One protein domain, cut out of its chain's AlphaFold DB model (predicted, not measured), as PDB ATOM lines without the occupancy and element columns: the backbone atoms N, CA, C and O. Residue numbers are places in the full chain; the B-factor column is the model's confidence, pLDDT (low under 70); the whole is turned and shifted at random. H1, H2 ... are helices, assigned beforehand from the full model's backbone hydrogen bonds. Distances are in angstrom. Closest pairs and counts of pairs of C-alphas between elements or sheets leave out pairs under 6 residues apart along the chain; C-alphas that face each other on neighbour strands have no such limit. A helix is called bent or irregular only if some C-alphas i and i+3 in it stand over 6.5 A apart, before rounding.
ATOM      1  N   ASN A  19     -32.103  40.233 -19.824       52.25
ATOM      2  CA  ASN A  19     -33.426  40.822 -19.616       52.25
ATOM      3  C   ASN A  19     -34.180  40.090 -18.503       52.25
ATOM      4  O   ASN A  19     -34.802  40.721 -17.654       52.25
ATOM      5  N   LEU A  20     -34.056  38.762 -18.463       55.50
ATOM      6  CA  LEU A  20     -34.602  37.956 -17.376       55.50
ATOM      7  C   LEU A  20     -33.925  38.295 -16.043       55.50
ATOM      8  O   LEU A  20     -34.621  38.475 -15.049       55.50
ATOM      9  N   SER A  21     -32.599  38.480 -16.019       60.38
ATOM     10  CA  SER A  21     -31.882  38.793 -14.775       60.38
ATOM     11  C   SER A  21     -32.343  40.116 -14.147       60.38
ATOM     12  O   SER A  21     -32.656  40.160 -12.961       60.38
ATOM     13  N   THR A  22     -32.494  41.178 -14.938       63.09
ATOM     14  CA  THR A  22     -32.902  42.506 -14.435       63.09
ATOM     15  C   THR A  22     -34.349  42.555 -13.933       63.09
ATOM     16  O   THR A  22     -34.620  43.175 -12.900       63.09
ATOM     17  N   LEU A  23     -35.277  41.862 -14.601       66.12
ATOM     18  CA  LEU A  23     -36.656  41.727 -14.121       66.12
ATOM     19  C   LEU A  23     -36.706  40.916 -12.819       66.12
ATOM     20  O   LEU A  23     -37.364  41.332 -11.867       66.12
ATOM     21  N   THR A  24     -35.943  39.820 -12.729       72.31
ATOM     22  CA  THR A  24     -35.882  38.994 -11.510       72.31
ATOM     23  C   THR A  24     -35.250  39.720 -10.322       72.31
ATOM     24  O   THR A  24     -35.739  39.594  -9.199       72.31
ATOM     25  N   GLU A  25     -34.218  40.538 -10.540       76.38
ATOM     26  CA  GLU A  25     -33.615  41.381  -9.501       76.38
ATOM     27  C   GLU A  25     -34.600  42.446  -9.004       76.38
ATOM     28  O   GLU A  25     -34.742  42.658  -7.794       76.38
ATOM     29  N   THR A  26     -35.326  43.080  -9.931       73.69
ATOM     30  CA  THR A  26     -36.335  44.101  -9.617       73.69
ATOM     31  C   THR A  26     -37.497  43.495  -8.840       73.69
ATOM     32  O   THR A  26     -37.880  44.027  -7.798       73.69
ATOM     33  N   GLN A  27     -38.006  42.350  -9.292       80.38
ATOM     34  CA  GLN A  27     -39.034  41.585  -8.597       80.38
ATOM     35  C   GLN A  27     -38.576  41.217  -7.182       80.38
ATOM     36  O   GLN A  27     -39.263  41.548  -6.221       80.38
ATOM     37  N   SER A  28     -37.375  40.651  -7.032       82.12
ATOM     38  CA  SER A  28     -36.813  40.265  -5.729       82.12
ATOM     39  C   SER A  28     -36.616  41.458  -4.785       82.12
ATOM     40  O   SER A  28     -36.650  41.321  -3.561       82.12
ATOM     41  N   SER A  29     -36.344  42.648  -5.326       82.50
ATOM     42  CA  SER A  29     -36.247  43.889  -4.554       82.50
ATOM     43  C   SER A  29     -37.619  44.382  -4.086       82.50
ATOM     44  O   SER A  29     -37.754  44.762  -2.920       82.50
ATOM     45  N   ILE A  30     -38.636  44.347  -4.952       79.56
ATOM     46  CA  ILE A  30     -40.004  44.738  -4.589       79.56
ATOM     47  C   ILE A  30     -40.601  43.738  -3.602       79.56
ATOM     48  O   ILE A  30     -41.214  44.162  -2.632       79.56
ATOM     49  N   GLU A  31     -40.377  42.437  -3.784       83.62
ATOM     50  CA  GLU A  31     -40.835  41.397  -2.855       83.62
ATOM     51  C   GLU A  31     -40.291  41.626  -1.442       83.62
ATOM     52  O   GLU A  31     -41.070  41.679  -0.495       83.62
ATOM     53  N   ARG A  32     -38.982  41.881  -1.303       84.12
ATOM     54  CA  ARG A  32     -38.372  42.224  -0.006       84.12
ATOM     55  C   ARG A  32     -38.946  43.505   0.596       84.12
ATOM     56  O   ARG A  32     -39.147  43.582   1.805       84.12
ATOM     57  N   SER A  33     -39.202  44.513  -0.234       82.19
ATOM     58  CA  SER A  33     -39.780  45.786   0.218       82.19
ATOM     59  C   SER A  33     -41.226  45.606   0.680       82.19
ATOM     60  O   SER A  33     -41.612  46.138   1.716       82.19
ATOM     61  N   LEU A  34     -41.999  44.789  -0.040       84.81
ATOM     62  CA  LEU A  34     -43.358  44.404   0.315       84.81
ATOM     63  C   LEU A  34     -43.380  43.600   1.619       84.81
ATOM     64  O   LEU A  34     -44.203  43.885   2.479       84.81
ATOM     65  N   ASP A  35     -42.465  42.649   1.804       84.19
ATOM     66  CA  ASP A  35     -42.357  41.872   3.045       84.19
ATOM     67  C   ASP A  35     -42.053  42.753   4.254       84.19
ATOM     68  O   ASP A  35     -42.726  42.659   5.283       84.19
ATOM     69  N   ASN A  36     -41.089  43.661   4.110       84.31
ATOM     70  CA  ASN A  36     -40.747  44.615   5.159       84.31
ATOM     71  C   ASN A  36     -41.907  45.570   5.470       84.31
ATOM     72  O   ASN A  36     -42.146  45.880   6.638       84.31
ATOM     73  N   LEU A  37     -42.634  46.020   4.447       85.88
ATOM     74  CA  LEU A  37     -43.807  46.876   4.598       85.88
ATOM     75  C   LEU A  37     -44.938  46.137   5.315       85.88
ATOM     76  O   LEU A  37     -45.516  46.681   6.250       85.88
ATOM     77  N   LEU A  38     -45.250  44.903   4.912       85.19
ATOM     78  CA  LEU A  38     -46.328  44.111   5.511       85.19
ATOM     79  C   LEU A  38     -46.028  43.757   6.971       85.19
ATOM     80  O   LEU A  38     -46.943  43.762   7.792       85.19
ATOM     81  N   ALA A  39     -44.761  43.498   7.307       84.12
ATOM     82  CA  ALA A  39     -44.338  43.209   8.676       84.12
ATOM     83  C   ALA A  39     -44.474  44.416   9.621       84.12
ATOM     84  O   ALA A  39     -44.689  44.231  10.817       84.12
ATOM     85  N   ASN A  40     -44.356  45.638   9.092       84.19
ATOM     86  CA  ASN A  40     -44.306  46.870   9.883       84.19
ATOM     87  C   ASN A  40     -45.500  47.806   9.643       84.19
ATOM     88  O   ASN A  40     -45.475  48.947  10.102       84.19
ATOM     89  N   LEU A  41     -46.538  47.353   8.927       84.88
ATOM     90  CA  LEU A  41     -47.653  48.210   8.538       84.88
ATOM     91  C   LEU A  41     -48.441  48.680   9.782       84.88
ATOM     92  O   LEU A  41     -48.994  47.845  10.505       84.88
ATOM     93  N   PRO A  42     -48.542  50.000  10.030       84.88
ATOM     94  CA  PRO A  42     -49.365  50.544  11.105       84.88
ATOM     95  C   PRO A  42     -50.839  50.129  10.984       84.88
ATOM     96  O   PRO A  42     -51.362  49.958   9.885       84.88
ATOM     97  N   GLN A  43     -51.534  50.008  12.120       79.50
ATOM     98  CA  GLN A  43     -52.981  49.741  12.124       79.50
ATOM     99  C   GLN A  43     -53.819  50.982  11.795       79.50
ATOM    100  O   GLN A  43     -54.935  50.852  11.294       79.50
ATOM    101  N   ASP A  44     -53.288  52.169  12.085       84.88
ATOM    102  CA  ASP A  44     -53.904  53.434  11.705       84.88
ATOM    103  C   ASP A  44     -53.770  53.656  10.190       84.88
ATOM    104  O   ASP A  44     -52.690  53.487   9.622       84.88
ATOM    105  N   SER A  45     -54.873  54.017   9.532       77.56
ATOM    106  CA  SER A  45     -54.968  54.117   8.074       77.56
ATOM    107  C   SER A  45     -54.082  55.224   7.506       77.56
ATOM    108  O   SER A  45     -53.438  55.016   6.476       77.56
ATOM    109  N   ASP A  46     -54.010  56.373   8.181       80.38
ATOM    110  CA  ASP A  46     -53.225  57.517   7.706       80.38
ATOM    111  C   ASP A  46     -51.726  57.273   7.918       80.38
ATOM    112  O   ASP A  46     -50.916  57.494   7.013       80.38
ATOM    113  N   ALA A  47     -51.358  56.707   9.072       83.31
ATOM    114  CA  ALA A  47     -49.989  56.275   9.345       83.31
ATOM    115  C   ALA A  47     -49.542  55.152   8.392       83.31
ATOM    116  O   ALA A  47     -48.402  55.157   7.923       83.31
ATOM    117  N   ALA A  48     -50.432  54.212   8.058       81.75
ATOM    118  CA  ALA A  48     -50.155  53.152   7.095       81.75
ATOM    119  C   ALA A  48     -49.948  53.697   5.682       81.75
ATOM    120  O   ALA A  48     -49.029  53.259   4.995       81.75
ATOM    121  N   ALA A  49     -50.765  54.664   5.257       78.94
ATOM    122  CA  ALA A  49     -50.619  55.306   3.957       78.94
ATOM    123  C   ALA A  49     -49.298  56.081   3.854       78.94
ATOM    124  O   ALA A  49     -48.604  55.969   2.844       78.94
ATOM    125  N   ALA A  50     -48.915  56.811   4.907       81.94
ATOM    126  CA  ALA A  50     -47.630  57.503   4.969       81.94
ATOM    127  C   ALA A  50     -46.447  56.518   4.950       81.94
ATOM    128  O   ALA A  50     -45.497  56.709   4.193       81.94
ATOM    129  N   HIS A  51     -46.524  55.433   5.725       83.62
ATOM    130  CA  HIS A  51     -45.479  54.409   5.771       83.62
ATOM    131  C   HIS A  51     -45.311  53.694   4.424       83.62
ATOM    132  O   HIS A  51     -44.196  53.549   3.928       83.62
ATOM    133  N   ALA A  52     -46.424  53.306   3.796       81.44
ATOM    134  CA  ALA A  52     -46.419  52.686   2.479       81.44
ATOM    135  C   ALA A  52     -45.902  53.639   1.392       81.44
ATOM    136  O   ALA A  52     -45.164  53.200   0.517       81.44
ATOM    137  N   ALA A  53     -46.220  54.936   1.472       80.38
ATOM    138  CA  ALA A  53     -45.716  55.921   0.521       80.38
ATOM    139  C   ALA A  53     -44.191  56.071   0.564       80.38
ATOM    140  O   ALA A  53     -43.557  56.190  -0.481       80.38
ATOM    141  N   VAL A  54     -43.602  56.024   1.762       81.31
ATOM    142  CA  VAL A  54     -42.144  56.063   1.938       81.31
ATOM    143  C   VAL A  54     -41.500  54.765   1.454       81.31
ATOM    144  O   VAL A  54     -40.527  54.807   0.713       81.31
ATOM    145  N   ALA A  55     -42.045  53.612   1.844       80.50
ATOM    146  CA  ALA A  55     -41.456  52.311   1.524       80.50
ATOM    147  C   ALA A  55     -41.579  51.918   0.041       80.50
ATOM    148  O   ALA A  55     -40.749  51.163  -0.460       80.50
ATOM    149  N   LEU A  56     -42.611  52.402  -0.654       75.44
ATOM    150  CA  LEU A  56     -42.846  52.125  -2.072       75.44
ATOM    151  C   LEU A  56     -42.417  53.278  -2.989       75.44
ATOM    152  O   LEU A  56     -42.530  53.138  -4.202       75.44
ATOM    153  N   GLU A  57     -41.971  54.409  -2.430       74.81
ATOM    154  CA  GLU A  57     -41.635  55.640  -3.168       74.81
ATOM    155  C   GLU A  57     -42.778  56.151  -4.076       74.81
ATOM    156  O   GLU A  57     -42.564  56.873  -5.051       74.81
ATOM    157  N   LEU A  58     -44.024  55.779  -3.765       70.44
ATOM    158  CA  LEU A  58     -45.222  56.128  -4.527       70.44
ATOM    159  C   LEU A  58     -46.412  56.287  -3.588       70.44
ATOM    160  O   LEU A  58     -46.561  55.523  -2.643       70.44
ATOM    161  N   ARG A  59     -47.301  57.250  -3.853       73.75
ATOM    162  CA  ARG A  59     -48.509  57.439  -3.039       73.75
ATOM    163  C   ARG A  59     -49.520  56.321  -3.353       73.75
ATOM    164  O   ARG A  59     -50.064  56.313  -4.459       73.75
ATOM    165  N   PRO A  60     -49.784  55.382  -2.428       71.44
ATOM    166  CA  PRO A  60     -50.607  54.216  -2.725       71.44
ATOM    167  C   PRO A  60     -52.083  54.605  -2.862       71.44
ATOM    168  O   PRO A  60     -52.611  55.391  -2.073       71.44
ATOM    169  N   GLN A  61     -52.760  54.042  -3.866       75.75
ATOM    170  CA  GLN A  61     -54.203  54.228  -4.052       75.75
ATOM    171  C   GLN A  61     -55.006  53.534  -2.931       75.75
ATOM    172  O   GLN A  61     -54.507  52.569  -2.338       75.75
ATOM    173  N   PRO A  62     -56.245  53.974  -2.629       78.69
ATOM    174  CA  PRO A  62     -57.067  53.398  -1.559       78.69
ATOM    175  C   PRO A  62     -57.243  51.878  -1.660       78.69
ATOM    176  O   PRO A  62     -57.244  51.171  -0.653       78.69
ATOM    177  N   GLU A  63     -57.351  51.351  -2.875       78.56
ATOM    178  CA  GLU A  63     -57.541  49.931  -3.156       78.56
ATOM    179  C   GLU A  63     -56.257  49.131  -2.914       78.56
ATOM    180  O   GLU A  63     -56.312  48.026  -2.369       78.56
ATOM    181  N   LEU A  64     -55.100  49.723  -3.232       81.75
ATOM    182  CA  LEU A  64     -53.784  49.171  -2.904       81.75
ATOM    183  C   LEU A  64     -53.575  49.154  -1.387       81.75
ATOM    184  O   LEU A  64     -53.197  48.123  -0.837       81.75
ATOM    185  N   MET A  65     -53.913  50.244  -0.694       84.88
ATOM    186  CA  MET A  65     -53.860  50.303   0.769       84.88
ATOM    187  C   MET A  65     -54.772  49.271   1.427       84.88
ATOM    188  O   MET A  65     -54.355  48.578   2.355       84.88
ATOM    189  N   ARG A  66     -55.995  49.102   0.915       80.88
ATOM    190  CA  ARG A  66     -56.934  48.088   1.403       80.88
ATOM    191  C   ARG A  66     -56.390  46.673   1.211       80.88
ATOM    192  O   ARG A  66     -56.545  45.843   2.103       80.88
ATOM    193  N   ALA A  67     -55.734  46.390   0.087       82.00
ATOM    194  CA  ALA A  67     -55.098  45.098  -0.157       82.00
ATOM    195  C   ALA A  67     -53.902  44.839   0.767       82.00
ATOM    196  O   ALA A  67     -53.803  43.753   1.336       82.00
ATOM    197  N   LEU A  68     -53.046  45.843   0.979       84.00
ATOM    198  CA  LEU A  68     -51.917  45.766   1.910       84.00
ATOM    199  C   LEU A  68     -52.389  45.524   3.348       84.00
ATOM    200  O   LEU A  68     -51.873  44.640   4.022       84.00
ATOM    201  N   GLN A  69     -53.425  46.233   3.799       82.44
ATOM    202  CA  GLN A  69     -54.025  46.019   5.119       82.44
ATOM    203  C   GLN A  69     -54.660  44.629   5.254       82.44
ATOM    204  O   GLN A  69     -54.586  44.024   6.320       82.44
ATOM    205  N   LEU A  70     -55.284  44.098   4.196       78.38
ATOM    206  CA  LEU A  70     -55.833  42.739   4.204       78.38
ATOM    207  C   LEU A  70     -54.739  41.665   4.256       78.38
ATOM    208  O   LEU A  70     -54.945  40.651   4.917       78.38
ATOM    209  N   LEU A  71     -53.594  41.894   3.606       78.38
ATOM    210  CA  LEU A  71     -52.417  41.022   3.680       78.38
ATOM    211  C   LEU A  71     -51.711  41.100   5.041       78.38
ATOM    212  O   LEU A  71     -51.224  40.085   5.527       78.38
ATOM    213  N   ALA A  72     -51.666  42.285   5.655       80.12
ATOM    214  CA  ALA A  72     -51.017  42.511   6.948       80.12
ATOM    215  C   ALA A  72     -51.857  42.031   8.147       80.12
ATOM    216  O   ALA A  72     -51.327  41.834   9.239       80.12
ATOM    217  N   ARG A  73     -53.176  41.839   7.978       72.88
ATOM    218  CA  ARG A  73     -54.055  41.363   9.056       72.88
ATOM    219  C   ARG A  73     -53.698  39.923   9.450       72.88
ATOM    220  O   ARG A  73     -53.825  39.023   8.621       72.88
ATOM    221  N   PRO A  74     -53.368  39.656  10.726       56.91
ATOM    222  CA  PRO A  74     -53.219  38.294  11.216       56.91
ATOM    223  C   PRO A  74     -54.601  37.628  11.252       56.91
ATOM    224  O   PRO A  74     -55.413  37.875  12.141       56.91
ATOM    225  N   GLY A  75     -54.913  36.808  10.250       57.09
ATOM    226  CA  GLY A  75     -56.215  36.158  10.147       57.09
ATOM    227  C   GLY A  75     -56.292  35.144   9.013       57.09
ATOM    228  O   GLY A  75     -55.568  35.242   8.029       57.09
ATOM    229  N   ARG A  76     -57.194  34.164   9.167       48.22
ATOM    230  CA  ARG A  76     -57.445  33.016   8.271       48.22
ATOM    231  C   ARG A  76     -58.017  33.408   6.892       48.22
ATOM    232  O   ARG A  76     -58.969  32.783   6.429       48.22
ATOM    233  N   ALA A  77     -57.488  34.425   6.217       51.81
ATOM    234  CA  ALA A  77     -57.653  34.482   4.772       51.81
ATOM    235  C   ALA A  77     -57.006  33.199   4.237       51.81
ATOM    236  O   ALA A  77     -55.838  32.949   4.525       51.81
ATOM    237  N   GLN A  78     -57.787  32.329   3.586       58.56
ATOM    238  CA  GLN A  78     -57.293  31.051   3.064       58.56
ATOM    239  C   GLN A  78     -55.927  31.270   2.387       58.56
ATOM    240  O   GLN A  78     -55.795  32.251   1.649       58.56
ATOM    241  N   PRO A  79     -54.921  30.409   2.618       63.03
ATOM    242  CA  PRO A  79     -53.556  30.623   2.124       63.03
ATOM    243  C   PRO A  79     -53.516  30.939   0.617       63.03
ATOM    244  O   PRO A  79     -52.770  31.817   0.193       63.03
ATOM    245  N   LEU A  80     -54.425  30.334  -0.156       59.75
ATOM    246  CA  LEU A  80     -54.651  30.603  -1.581       59.75
ATOM    247  C   LEU A  80     -55.066  32.059  -1.887       59.75
ATOM    248  O   LEU A  80     -54.539  32.670  -2.813       59.75
ATOM    249  N   ARG A  81     -55.979  32.651  -1.103       66.00
ATOM    250  CA  ARG A  81     -56.422  34.053  -1.259       66.00
ATOM    251  C   ARG A  81     -55.308  35.035  -0.897       66.00
ATOM    252  O   ARG A  81     -55.166  36.056  -1.565       66.00
ATOM    253  N   GLY A  82     -54.522  34.721   0.137       72.50
ATOM    254  CA  GLY A  82     -53.348  35.508   0.522       72.50
ATOM    255  C   GLY A  82     -52.271  35.508  -0.565       72.50
ATOM    256  O   GLY A  82     -51.758  36.566  -0.922       72.50
ATOM    257  N   GLU A  83     -51.988  34.343  -1.154       76.44
ATOM    258  CA  GLU A  83     -51.011  34.208  -2.239       76.44
ATOM    259  C   GLU A  83     -51.444  34.961  -3.506       76.44
ATOM    260  O   GLU A  83     -50.661  35.732  -4.063       76.44
ATOM    261  N   LEU A  84     -52.701  34.808  -3.940       74.56
ATOM    262  CA  LEU A  84     -53.220  35.518  -5.114       74.56
ATOM    263  C   LEU A  84     -53.233  37.037  -4.900       74.56
ATOM    264  O   LEU A  84     -52.808  37.783  -5.781       74.56
ATOM    265  N   LEU A  85     -53.663  37.509  -3.725       76.75
ATOM    266  CA  LEU A  85     -53.666  38.938  -3.403       76.75
ATOM    267  C   LEU A  85     -52.246  39.517  -3.389       76.75
ATOM    268  O   LEU A  85     -52.019  40.610  -3.906       76.75
ATOM    269  N   ARG A  86     -51.275  38.760  -2.867       83.44
ATOM    270  CA  ARG A  86     -49.858  39.127  -2.910       83.44
ATOM    271  C   ARG A  86     -49.339  39.221  -4.348       83.44
ATOM    272  O   ARG A  86     -48.683  40.207  -4.674       83.44
ATOM    273  N   LYS A  87     -49.668  38.252  -5.214       80.25
ATOM    274  CA  LYS A  87     -49.296  38.278  -6.643       80.25
ATOM    275  C   LYS A  87     -49.858  39.508  -7.360       80.25
ATOM    276  O   LYS A  87     -49.130  40.143  -8.111       80.25
ATOM    277  N   LEU A  88     -51.109  39.891  -7.091       76.56
ATOM    278  CA  LEU A  88     -51.719  41.098  -7.674       76.56
ATOM    279  C   LEU A  88     -51.016  42.378  -7.241       76.56
ATOM    280  O   LEU A  88     -50.746  43.238  -8.073       76.56
ATOM    281  N   VAL A  89     -50.736  42.509  -5.942       81.19
ATOM    282  CA  VAL A  89     -50.038  43.677  -5.394       81.19
ATOM    283  C   VAL A  89     -48.647  43.786  -6.008       81.19
ATOM    284  O   VAL A  89     -48.277  44.853  -6.489       81.19
ATOM    285  N   LEU A  90     -47.905  42.679  -6.067       83.31
ATOM    286  CA  LEU A  90     -46.584  42.640  -6.687       83.31
ATOM    287  C   LEU A  90     -46.637  43.030  -8.171       83.31
ATOM    288  O   LEU A  90     -45.858  43.870  -8.612       83.31
ATOM    289  N   LEU A  91     -47.579  42.460  -8.926       79.19
ATOM    290  CA  LEU A  91     -47.762  42.744 -10.349       79.19
ATOM    291  C   LEU A  91     -48.109  44.215 -10.589       79.19
ATOM    292  O   LEU A  91     -47.557  44.844 -11.490       79.19
ATOM    293  N   ARG A  92     -48.980  44.783  -9.751       80.12
ATOM    294  CA  ARG A  92     -49.342  46.194  -9.822       80.12
ATOM    295  C   ARG A  92     -48.146  47.103  -9.546       80.12
ATOM    296  O   ARG A  92     -47.920  48.036 -10.307       80.12
ATOM    297  N   LEU A  93     -47.367  46.809  -8.505       80.38
ATOM    298  CA  LEU A  93     -46.169  47.578  -8.154       80.38
ATOM    299  C   LEU A  93     -45.083  47.481  -9.229       80.38
ATOM    300  O   LEU A  93     -44.440  48.481  -9.532       80.38
ATOM    301  N   LEU A  94     -44.894  46.305  -9.834       77.62
ATOM    302  CA  LEU A  94     -43.983  46.124 -10.965       77.62
ATOM    303  C   LEU A  94     -44.410  46.978 -12.163       77.62
ATOM    304  O   LEU A  94     -43.591  47.713 -12.710       77.62
ATOM    305  N   VAL A  95     -45.691  46.922 -12.541       75.25
ATOM    306  CA  VAL A  95     -46.240  47.748 -13.624       75.25
ATOM    307  C   VAL A  95     -46.060  49.230 -13.321       75.25
ATOM    308  O   VAL A  95     -45.508  49.947 -14.150       75.25
ATOM    309  N   ASP A  96     -46.463  49.688 -12.136       75.69
ATOM    310  CA  ASP A  96     -46.345  51.096 -11.761       75.69
ATOM    311  C   ASP A  96     -44.880  51.550 -11.788       75.69
ATOM    312  O   ASP A  96     -44.598  52.601 -12.354       75.69
ATOM    313  N   LYS A  97     -43.937  50.734 -11.294       75.94
ATOM    314  CA  LYS A  97     -42.495  51.031 -11.318       75.94
ATOM    315  C   LYS A  97     -41.930  51.123 -12.736       75.94
ATOM    316  O   LYS A  97     -41.170  52.039 -13.038       75.94
ATOM    317  N   HIS A  98     -42.292  50.199 -13.623       72.69
ATOM    318  CA  HIS A  98     -41.812  50.225 -15.009       72.69
ATOM    319  C   HIS A  98     -42.468  51.340 -15.835       72.69
ATOM    320  O   HIS A  98     -41.812  51.931 -16.691       72.69
ATOM    321  N   LEU A  99     -43.724  51.690 -15.545       68.94
ATOM    322  CA  LEU A  99     -44.418  52.816 -16.174       68.94
ATOM    323  C   LEU A  99     -44.066  54.170 -15.539       68.94
ATOM    324  O   LEU A  99     -44.328  55.212 -16.142       68.94
ATOM    325  N   GLN A 100     -43.443  54.189 -14.357       67.00
ATOM    326  CA  GLN A 100     -42.982  55.406 -13.682       67.00
ATOM    327  C   GLN A 100     -41.991  56.195 -14.549       67.00
ATOM    328  O   GLN A 100     -41.991  57.420 -14.493       67.00
ATOM    329  N   ALA A 101     -41.239  55.522 -15.428       60.22
ATOM    330  CA  ALA A 101     -40.358  56.160 -16.410       60.22
ATOM    331  C   ALA A 101     -41.080  57.162 -17.336       60.22
ATOM    332  O   ALA A 101     -40.455  58.110 -17.797       60.22
ATOM    333  N   LEU A 102     -42.385  56.984 -17.580       58.25
ATOM    334  CA  LEU A 102     -43.215  57.921 -18.353       58.25
ATOM    335  C   LEU A 102     -43.876  59.008 -17.494       58.25
ATOM    336  O   LEU A 102     -44.480  59.931 -18.030       58.25
ATOM    337  N   ASN A 103     -43.848  58.859 -16.169       54.34
ATOM    338  CA  ASN A 103     -44.610  59.686 -15.236       54.34
ATOM    339  C   ASN A 103     -43.717  60.529 -14.306       54.34
ATOM    340  O   ASN A 103     -44.262  61.219 -13.445       54.34
ATOM    341  N   LEU A 104     -42.385  60.475 -14.421       50.19
ATOM    342  CA  LEU A 104     -41.467  61.246 -13.571       50.19
ATOM    343  C   LEU A 104     -41.288  62.692 -14.049       50.19
ATOM    344  O   LEU A 104     -41.345  63.007 -15.234       50.19
ATOM    345  N   SER A 105     -41.032  63.576 -13.084       46.06
ATOM    346  CA  SER A 105     -40.821  65.019 -13.250       46.06
ATOM    347  C   SER A 105     -39.460  65.412 -13.828       46.06
ATOM    348  O   SER A 105     -39.085  66.573 -13.762       46.06
ATOM    349  N   SER A 106     -38.719  64.458 -14.380       52.94
ATOM    350  CA  SER A 106     -37.356  64.630 -14.879       52.94
ATOM    351  C   SER A 106     -37.214  64.064 -16.290       52.94
ATOM    352  O   SER A 106     -38.105  63.362 -16.774       52.94
ATOM    353  N   CYS A 107     -36.083  64.353 -16.940       54.47
ATOM    354  CA  CYS A 107     -35.730  63.843 -18.263       54.47
ATOM    355  C   CYS A 107     -36.009  62.339 -18.396       54.47
ATOM    356  O   CYS A 107     -35.658  61.550 -17.513       54.47
ATOM    357  N   ILE A 108     -36.596  61.932 -19.523       66.81
ATOM    358  CA  ILE A 108     -36.863  60.520 -19.796       66.81
ATOM    359  C   ILE A 108     -35.560  59.844 -20.228       66.81
ATOM    360  O   ILE A 108     -35.056  60.062 -21.330       66.81
ATOM    361  N   GLU A 109     -35.003  59.002 -19.360       70.69
ATOM    362  CA  GLU A 109     -33.753  58.306 -19.655       70.69
ATOM    363  C   GLU A 109     -33.964  57.130 -20.630       70.69
ATOM    364  O   GLU A 109     -34.736  56.209 -20.332       70.69
ATOM    365  N   PRO A 110     -33.205  57.053 -21.745       73.12
ATOM    366  CA  PRO A 110     -33.309  55.945 -22.699       73.12
ATOM    367  C   PRO A 110     -33.068  54.569 -22.069       73.12
ATOM    368  O   PRO A 110     -33.637  53.566 -22.497       73.12
ATOM    369  N   ARG A 111     -32.220  54.498 -21.033       75.25
ATOM    370  CA  ARG A 111     -31.948  53.250 -20.308       75.25
ATOM    371  C   ARG A 111     -33.188  52.758 -19.556       75.25
ATOM    372  O   ARG A 111     -33.472  51.564 -19.598       75.25
ATOM    373  N   SER A 112     -33.922  53.663 -18.916       72.44
ATOM    374  CA  SER A 112     -35.147  53.356 -18.171       72.44
ATOM    375  C   SER A 112     -36.274  52.920 -19.107       72.44
ATOM    376  O   SER A 112     -36.925  51.910 -18.844       72.44
ATOM    377  N   LEU A 113     -36.426  53.590 -20.258       71.62
ATOM    378  CA  LEU A 113     -37.364  53.172 -21.306       71.62
ATOM    379  C   LEU A 113     -37.030  51.790 -21.876       71.62
ATOM    380  O   LEU A 113     -37.927  50.976 -22.058       71.62
ATOM    381  N   ARG A 114     -35.747  51.484 -22.098       73.94
ATOM    382  CA  ARG A 114     -35.315  50.165 -22.587       73.94
ATOM    383  C   ARG A 114     -35.687  49.046 -21.620       73.94
ATOM    384  O   ARG A 114     -36.150  47.987 -22.038       73.94
ATOM    385  N   VAL A 115     -35.454  49.268 -20.326       72.81
ATOM    386  CA  VAL A 115     -35.806  48.302 -19.278       72.81
ATOM    387  C   VAL A 115     -37.324  48.132 -19.208       72.81
ATOM    388  O   VAL A 115     -37.797  46.998 -19.151       72.81
ATOM    389  N   ALA A 116     -38.088  49.225 -19.271       72.06
ATOM    390  CA  ALA A 116     -39.548  49.187 -19.280       72.06
ATOM    391  C   ALA A 116     -40.105  48.456 -20.517       72.06
ATOM    392  O   ALA A 116     -40.863  47.507 -20.350       72.06
ATOM    393  N   SER A 117     -39.657  48.816 -21.726       71.88
ATOM    394  CA  SER A 117     -40.037  48.190 -23.006       71.88
ATOM    395  C   SER A 117     -39.924  46.666 -22.938       71.88
ATOM    396  O   SER A 117     -40.879  45.939 -23.197       71.88
ATOM    397  N   ARG A 118     -38.770  46.175 -22.474       72.69
ATOM    398  CA  ARG A 118     -38.492  44.736 -22.367       72.69
ATOM    399  C   ARG A 118     -39.296  44.042 -21.268       72.69
ATOM    400  O   ARG A 118     -39.606  42.866 -21.402       72.69
ATOM    401  N   SER A 119     -39.606  44.749 -20.185       72.81
ATOM    402  CA  SER A 119     -40.325  44.188 -19.035       72.81
ATOM    403  C   SER A 119     -41.833  44.094 -19.279       72.81
ATOM    404  O   SER A 119     -42.487  43.222 -18.716       72.81
ATOM    405  N   ILE A 120     -42.395  44.963 -20.128       72.19
ATOM    406  CA  ILE A 120     -43.842  45.034 -20.376       72.19
ATOM    407  C   ILE A 120     -44.383  43.764 -21.032       72.19
ATOM    408  O   ILE A 120     -45.432  43.290 -20.606       72.19
ATOM    409  N   THR A 121     -43.669  43.161 -21.986       68.94
ATOM    410  CA  THR A 121     -44.098  41.897 -22.613       68.94
ATOM    411  C   THR A 121     -44.255  40.784 -21.578       68.94
ATOM    412  O   THR A 121     -45.306  40.151 -21.494       68.94
ATOM    413  N   THR A 122     -43.263  40.621 -20.700       72.88
ATOM    414  CA  THR A 122     -43.322  39.659 -19.592       72.88
ATOM    415  C   THR A 122     -44.461  39.984 -18.621       72.88
ATOM    416  O   THR A 122     -45.131  39.085 -18.119       72.88
ATOM    417  N   LEU A 123     -44.730  41.268 -18.362       71.81
ATOM    418  CA  LEU A 123     -45.850  41.690 -17.515       71.81
ATOM    419  C   LEU A 123     -47.212  41.377 -18.154       71.81
ATOM    420  O   LEU A 123     -48.122  40.964 -17.439       71.81
ATOM    421  N   ILE A 124     -47.358  41.519 -19.475       70.62
ATOM    422  CA  ILE A 124     -48.580  41.157 -20.216       70.62
ATOM    423  C   ILE A 124     -48.848  39.652 -20.107       70.62
ATOM    424  O   ILE A 124     -49.978  39.240 -19.815       70.62
ATOM    425  N   GLU A 125     -47.815  38.826 -20.278       75.81
ATOM    426  CA  GLU A 125     -47.909  37.372 -20.115       75.81
ATOM    427  C   GLU A 125     -48.304  36.993 -18.682       75.81
ATOM    428  O   GLU A 125     -49.219  36.191 -18.484       75.81
ATOM    429  N   LEU A 126     -47.690  37.624 -17.675       73.25
ATOM    430  CA  LEU A 126     -48.005  37.394 -16.263       73.25
ATOM    431  C   LEU A 126     -49.440  37.806 -15.904       73.25
ATOM    432  O   LEU A 126     -50.130  37.062 -15.206       73.25
ATOM    433  N   VAL A 127     -49.922  38.953 -16.399       74.38
ATOM    434  CA  VAL A 127     -51.323  39.390 -16.229       74.38
ATOM    435  C   VAL A 127     -52.279  38.373 -16.852       74.38
ATOM    436  O   VAL A 127     -53.286  38.012 -16.239       74.38
ATOM    437  N   SER A 128     -51.964  37.891 -18.053       74.94
ATOM    438  CA  SER A 128     -52.797  36.933 -18.786       74.94
ATOM    439  C   SER A 128     -52.837  35.570 -18.090       74.94
ATOM    440  O   SER A 128     -53.913  35.009 -17.880       74.94
ATOM    441  N   ALA A 129     -51.685  35.075 -17.633       76.00
ATOM    442  CA  ALA A 129     -51.585  33.847 -16.851       76.00
ATOM    443  C   ALA A 129     -52.372  33.943 -15.534       76.00
ATOM    444  O   ALA A 129     -53.128  33.030 -15.203       76.00
ATOM    445  N   LEU A 130     -52.270  35.071 -14.820       75.81
ATOM    446  CA  LEU A 130     -52.982  35.286 -13.560       75.81
ATOM    447  C   LEU A 130     -54.505  35.384 -13.760       75.81
ATOM    448  O   LEU A 130     -55.268  34.886 -12.930       75.81
ATOM    449  N   ARG A 131     -54.972  35.971 -14.874       73.50
ATOM    450  CA  ARG A 131     -56.398  35.960 -15.259       73.50
ATOM    451  C   ARG A 131     -56.910  34.544 -15.544       73.50
ATOM    452  O   ARG A 131     -58.018  34.209 -15.127       73.50
ATOM    453  N   ASN A 132     -56.102  33.706 -16.190       73.38
ATOM    454  CA  ASN A 132     -56.454  32.310 -16.466       73.38
ATOM    455  C   ASN A 132     -56.465  31.455 -15.183       73.38
ATOM    456  O   ASN A 132     -57.385  30.667 -14.963       73.38
ATOM    457  N   GLU A 133     -55.489  31.654 -14.293       72.94
ATOM    458  CA  GLU A 133     -55.429  31.009 -12.973       72.94
ATOM    459  C   GLU A 133     -56.635  31.405 -12.095       72.94
ATOM    460  O   GLU A 133     -57.192  30.579 -11.374       72.94
ATOM    461  N   PHE A 134     -57.110  32.647 -12.212       66.38
ATOM    462  CA  PHE A 134     -58.303  33.140 -11.522       66.38
ATOM    463  C   PHE A 134     -59.582  32.412 -11.957       66.38
ATOM    464  O   PHE A 134     -60.334  31.958 -11.095       66.38
ATOM    465  N   GLY A 135     -59.802  32.214 -13.262       62.41
ATOM    466  CA  GLY A 135     -60.999  31.528 -13.774       62.41
ATOM    467  C   GLY A 135     -61.209  30.113 -13.214       62.41
ATOM    468  O   GLY A 135     -62.333  29.621 -13.194       62.41
ATOM    469  N   THR A 136     -60.146  29.485 -12.703       60.91
ATOM    470  CA  THR A 136     -60.169  28.116 -12.169       60.91
ATOM    471  C   THR A 136     -60.195  28.031 -10.636       60.91
ATOM    472  O   THR A 136     -60.679  27.033 -10.109       60.91
ATOM    473  N   ARG A 137     -59.730  29.056  -9.896       60.53
ATOM    474  CA  ARG A 137     -59.506  28.991  -8.428       60.53
ATOM    475  C   ARG A 137     -60.513  29.745  -7.541       60.53
ATOM    476  O   ARG A 137     -60.448  29.627  -6.322       60.53
ATOM    477  N   ILE A 138     -61.455  30.513  -8.099       57.28
ATOM    478  CA  ILE A 138     -62.472  31.267  -7.311       57.28
ATOM    479  C   ILE A 138     -63.542  30.353  -6.697       57.28
ATOM    480  O   ILE A 138     -64.277  30.778  -5.804       57.28
ATOM    481  N   LEU A 139     -63.643  29.110  -7.171       55.72
ATOM    482  CA  LEU A 139     -64.710  28.170  -6.817       55.72
ATOM    483  C   LEU A 139     -64.753  27.813  -5.316       55.72
ATOM    484  O   LEU A 139     -65.790  27.358  -4.841       55.72
ATOM    485  N   ASP A 140     -63.686  28.099  -4.562       62.12
ATOM    486  CA  ASP A 140     -63.537  27.719  -3.149       62.12
ATOM    487  C   ASP A 140     -63.840  28.852  -2.136       62.12
ATOM    488  O   ASP A 140     -63.669  28.679  -0.921       62.12
ATOM    489  N   LEU A 141     -64.289  30.029  -2.598       65.62
ATOM    490  CA  LEU A 141     -64.603  31.185  -1.742       65.62
ATOM    491  C   LEU A 141     -66.106  31.303  -1.440       65.62
ATOM    492  O   LEU A 141     -66.956  31.086  -2.300       65.62
ATOM    493  N   ASN A 142     -66.448  31.748  -0.224       72.31
ATOM    494  CA  ASN A 142     -67.829  32.131   0.089       72.31
ATOM    495  C   ASN A 142     -68.253  33.384  -0.714       72.31
ATOM    496  O   ASN A 142     -67.419  34.154  -1.196       72.31
ATOM    497  N   HIS A 143     -69.564  33.610  -0.842       74.06
ATOM    498  CA  HIS A 143     -70.112  34.663  -1.706       74.06
ATOM    499  C   HIS A 143     -69.616  36.077  -1.348       74.06
ATOM    500  O   HIS A 143     -69.307  36.870  -2.235       74.06
ATOM    501  N   HIS A 144     -69.492  36.386  -0.054       74.12
ATOM    502  CA  HIS A 144     -69.066  37.703   0.420       74.12
ATOM    503  C   HIS A 144     -67.574  37.963   0.161       74.12
ATOM    504  O   HIS A 144     -67.195  39.019  -0.348       74.12
ATOM    505  N   ASP A 145     -66.726  36.979   0.454       70.44
ATOM    506  CA  ASP A 145     -65.285  37.043   0.224       70.44
ATOM    507  C   ASP A 145     -64.945  37.067  -1.262       70.44
ATOM    508  O   ASP A 145     -64.045  37.806  -1.670       70.44
ATOM    509  N   SER A 146     -65.700  36.321  -2.071       70.81
ATOM    510  CA  SER A 146     -65.606  36.342  -3.529       70.81
ATOM    511  C   SER A 146     -65.920  37.735  -4.077       70.81
ATOM    512  O   SER A 146     -65.131  38.283  -4.841       70.81
ATOM    513  N   GLN A 147     -66.998  38.386  -3.624       70.19
ATOM    514  CA  GLN A 147     -67.326  39.752  -4.050       70.19
ATOM    515  C   GLN A 147     -66.250  40.776  -3.662       70.19
ATOM    516  O   GLN A 147     -65.836  41.577  -4.502       70.19
ATOM    517  N   GLN A 148     -65.760  40.744  -2.418       69.69
ATOM    518  CA  GLN A 148     -64.706  41.662  -1.973       69.69
ATOM    519  C   GLN A 148     -63.393  41.445  -2.733       69.69
ATOM    520  O   GLN A 148     -62.730  42.407  -3.122       69.69
ATOM    521  N   PHE A 149     -63.020  40.183  -2.952       72.06
ATOM    522  CA  PHE A 149     -61.829  39.828  -3.713       72.06
ATOM    523  C   PHE A 149     -61.964  40.233  -5.186       72.06
ATOM    524  O   PHE A 149     -61.052  40.853  -5.715       72.06
ATOM    525  N   ASN A 150     -63.120  40.005  -5.818       71.94
ATOM    526  CA  ASN A 150     -63.396  40.436  -7.191       71.94
ATOM    527  C   ASN A 150     -63.354  41.965  -7.347       71.94
ATOM    528  O   ASN A 150     -62.875  42.464  -8.364       71.94
ATOM    529  N   GLY A 151     -63.818  42.714  -6.342       71.31
ATOM    530  CA  GLY A 151     -63.693  44.173  -6.313       71.31
ATOM    531  C   GLY A 151     -62.232  44.632  -6.279       71.31
ATOM    532  O   GLY A 151     -61.833  45.473  -7.081       71.31
ATOM    533  N   LEU A 152     -61.413  44.033  -5.408       72.12
ATOM    534  CA  LEU A 152     -59.976  44.327  -5.323       72.12
ATOM    535  C   LEU A 152     -59.219  43.893  -6.581       72.12
ATOM    536  O   LEU A 152     -58.382  44.638  -7.072       72.12
ATOM    537  N   MET A 153     -59.550  42.730  -7.140       72.75
ATOM    538  CA  MET A 153     -59.018  42.248  -8.414       72.75
ATOM    539  C   MET A 153     -59.240  43.272  -9.524       72.75
ATOM    540  O   MET A 153     -58.289  43.652 -10.192       72.75
ATOM    541  N   ARG A 154     -60.478  43.752  -9.706       70.75
ATOM    542  CA  ARG A 154     -60.795  44.745 -10.745       70.75
ATOM    543  C   ARG A 154     -60.048  46.063 -10.549       70.75
ATOM    544  O   ARG A 154     -59.710  46.702 -11.536       70.75
ATOM    545  N   ALA A 155     -59.801  46.459  -9.304       68.19
ATOM    546  CA  ALA A 155     -59.089  47.694  -9.000       68.19
ATOM    547  C   ALA A 155     -57.564  47.581  -9.172       68.19
ATOM    548  O   ALA A 155     -56.919  48.519  -9.635       68.19
ATOM    549  N   LEU A 156     -56.977  46.443  -8.789       69.12
ATOM    550  CA  LEU A 156     -55.525  46.250  -8.769       69.12
ATOM    551  C   LEU A 156     -54.980  45.674 -10.071       69.12
ATOM    552  O   LEU A 156     -53.848  45.986 -10.439       69.12
ATOM    553  N   MET A 157     -55.762  44.842 -10.762       71.88
ATOM    554  CA  MET A 157     -55.347  44.226 -12.014       71.88
ATOM    555  C   MET A 157     -55.228  45.300 -13.102       71.88
ATOM    556  O   MET A 157     -56.217  45.969 -13.414       71.88
ATOM    557  N   PRO A 158     -54.056  45.453 -13.734       66.06
ATOM    558  CA  PRO A 158     -53.927  46.305 -14.904       66.06
ATOM    559  C   PRO A 158     -54.843  45.818 -16.040       66.06
ATOM    560  O   PRO A 158     -55.001  44.613 -16.273       66.06
ATOM    561  N   ALA A 159     -55.450  46.752 -16.771       64.19
ATOM    562  CA  ALA A 159     -56.151  46.420 -18.005       64.19
ATOM    563  C   ALA A 159     -55.127  45.982 -19.061       64.19
ATOM    564  O   ALA A 159     -54.169  46.715 -19.318       64.19
TER     565      ALA A 159
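This is residues 19 to 159 of the 510 residues of an uncharacterized protein of Acidobacteria bacterium (UniProt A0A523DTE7). H4 runs through the middle, with the longest helix, H5, folded back beside it; H1 crosses H4 and meets H5 with residues 19 to 23 alone, and the end of H6 packs on H4 away from H1. H3 also packs on H4, with H2 beyond it, and residues 103 to 108 stick out. The 141 printed residues hold six named helices, H1 to H6, and no named strand: all helix. The whole is compact, radius of gyration of the C-alphas 15.7 A, spanning 48 by 36 by 23 A.

Begin with H5, residues 110 to 140, in a helical hairpin with H4, residues 79 to 102, at a shallow tilt of 23 degrees; their closest C-alphas, of His 98 and Ala 116, are 4.9 A apart. Residues 27 to 34 alone of H1, residues 19 to 40, touch H4 at a steep tilt of 61 degrees, closest at C-alphas 31 and 90, 7.0 A. H3, residues 62 to 72, forms a helical hairpin with H4, closest at C-alphas 71 and 82, 6.4 A. H2, residues 45 to 56, only just touches H3, with 3 pairs of C-alphas within 8 A, closest 49 and 65, 6.8 A. H6, residues 143 to 156, touches H4 at C-alphas 156 and 92, their closest, 6.3 A. Every O i to N i+4 pair is within hydrogen-bond range in H1, H2, H3 and H6, against 18 of 20 in H4 and 21 of 27 in H5.

Find C-alpha 110 at (-33.309, 55.945, -22.699); H5 runs 45.7 A from there, irregular, C-alphas 136 and 139 being 7.0 A apart. H4 spans 35.7 A and H1 32.0 A, from C-alpha 19 at (-33.426, 40.822, -19.616).

C-alphas 107 and 142, the farthest apart, are 48.7 A apart. The printed part has no cut and no long link; pLDDT is under 70 in 37 residues, among them 99 to 108.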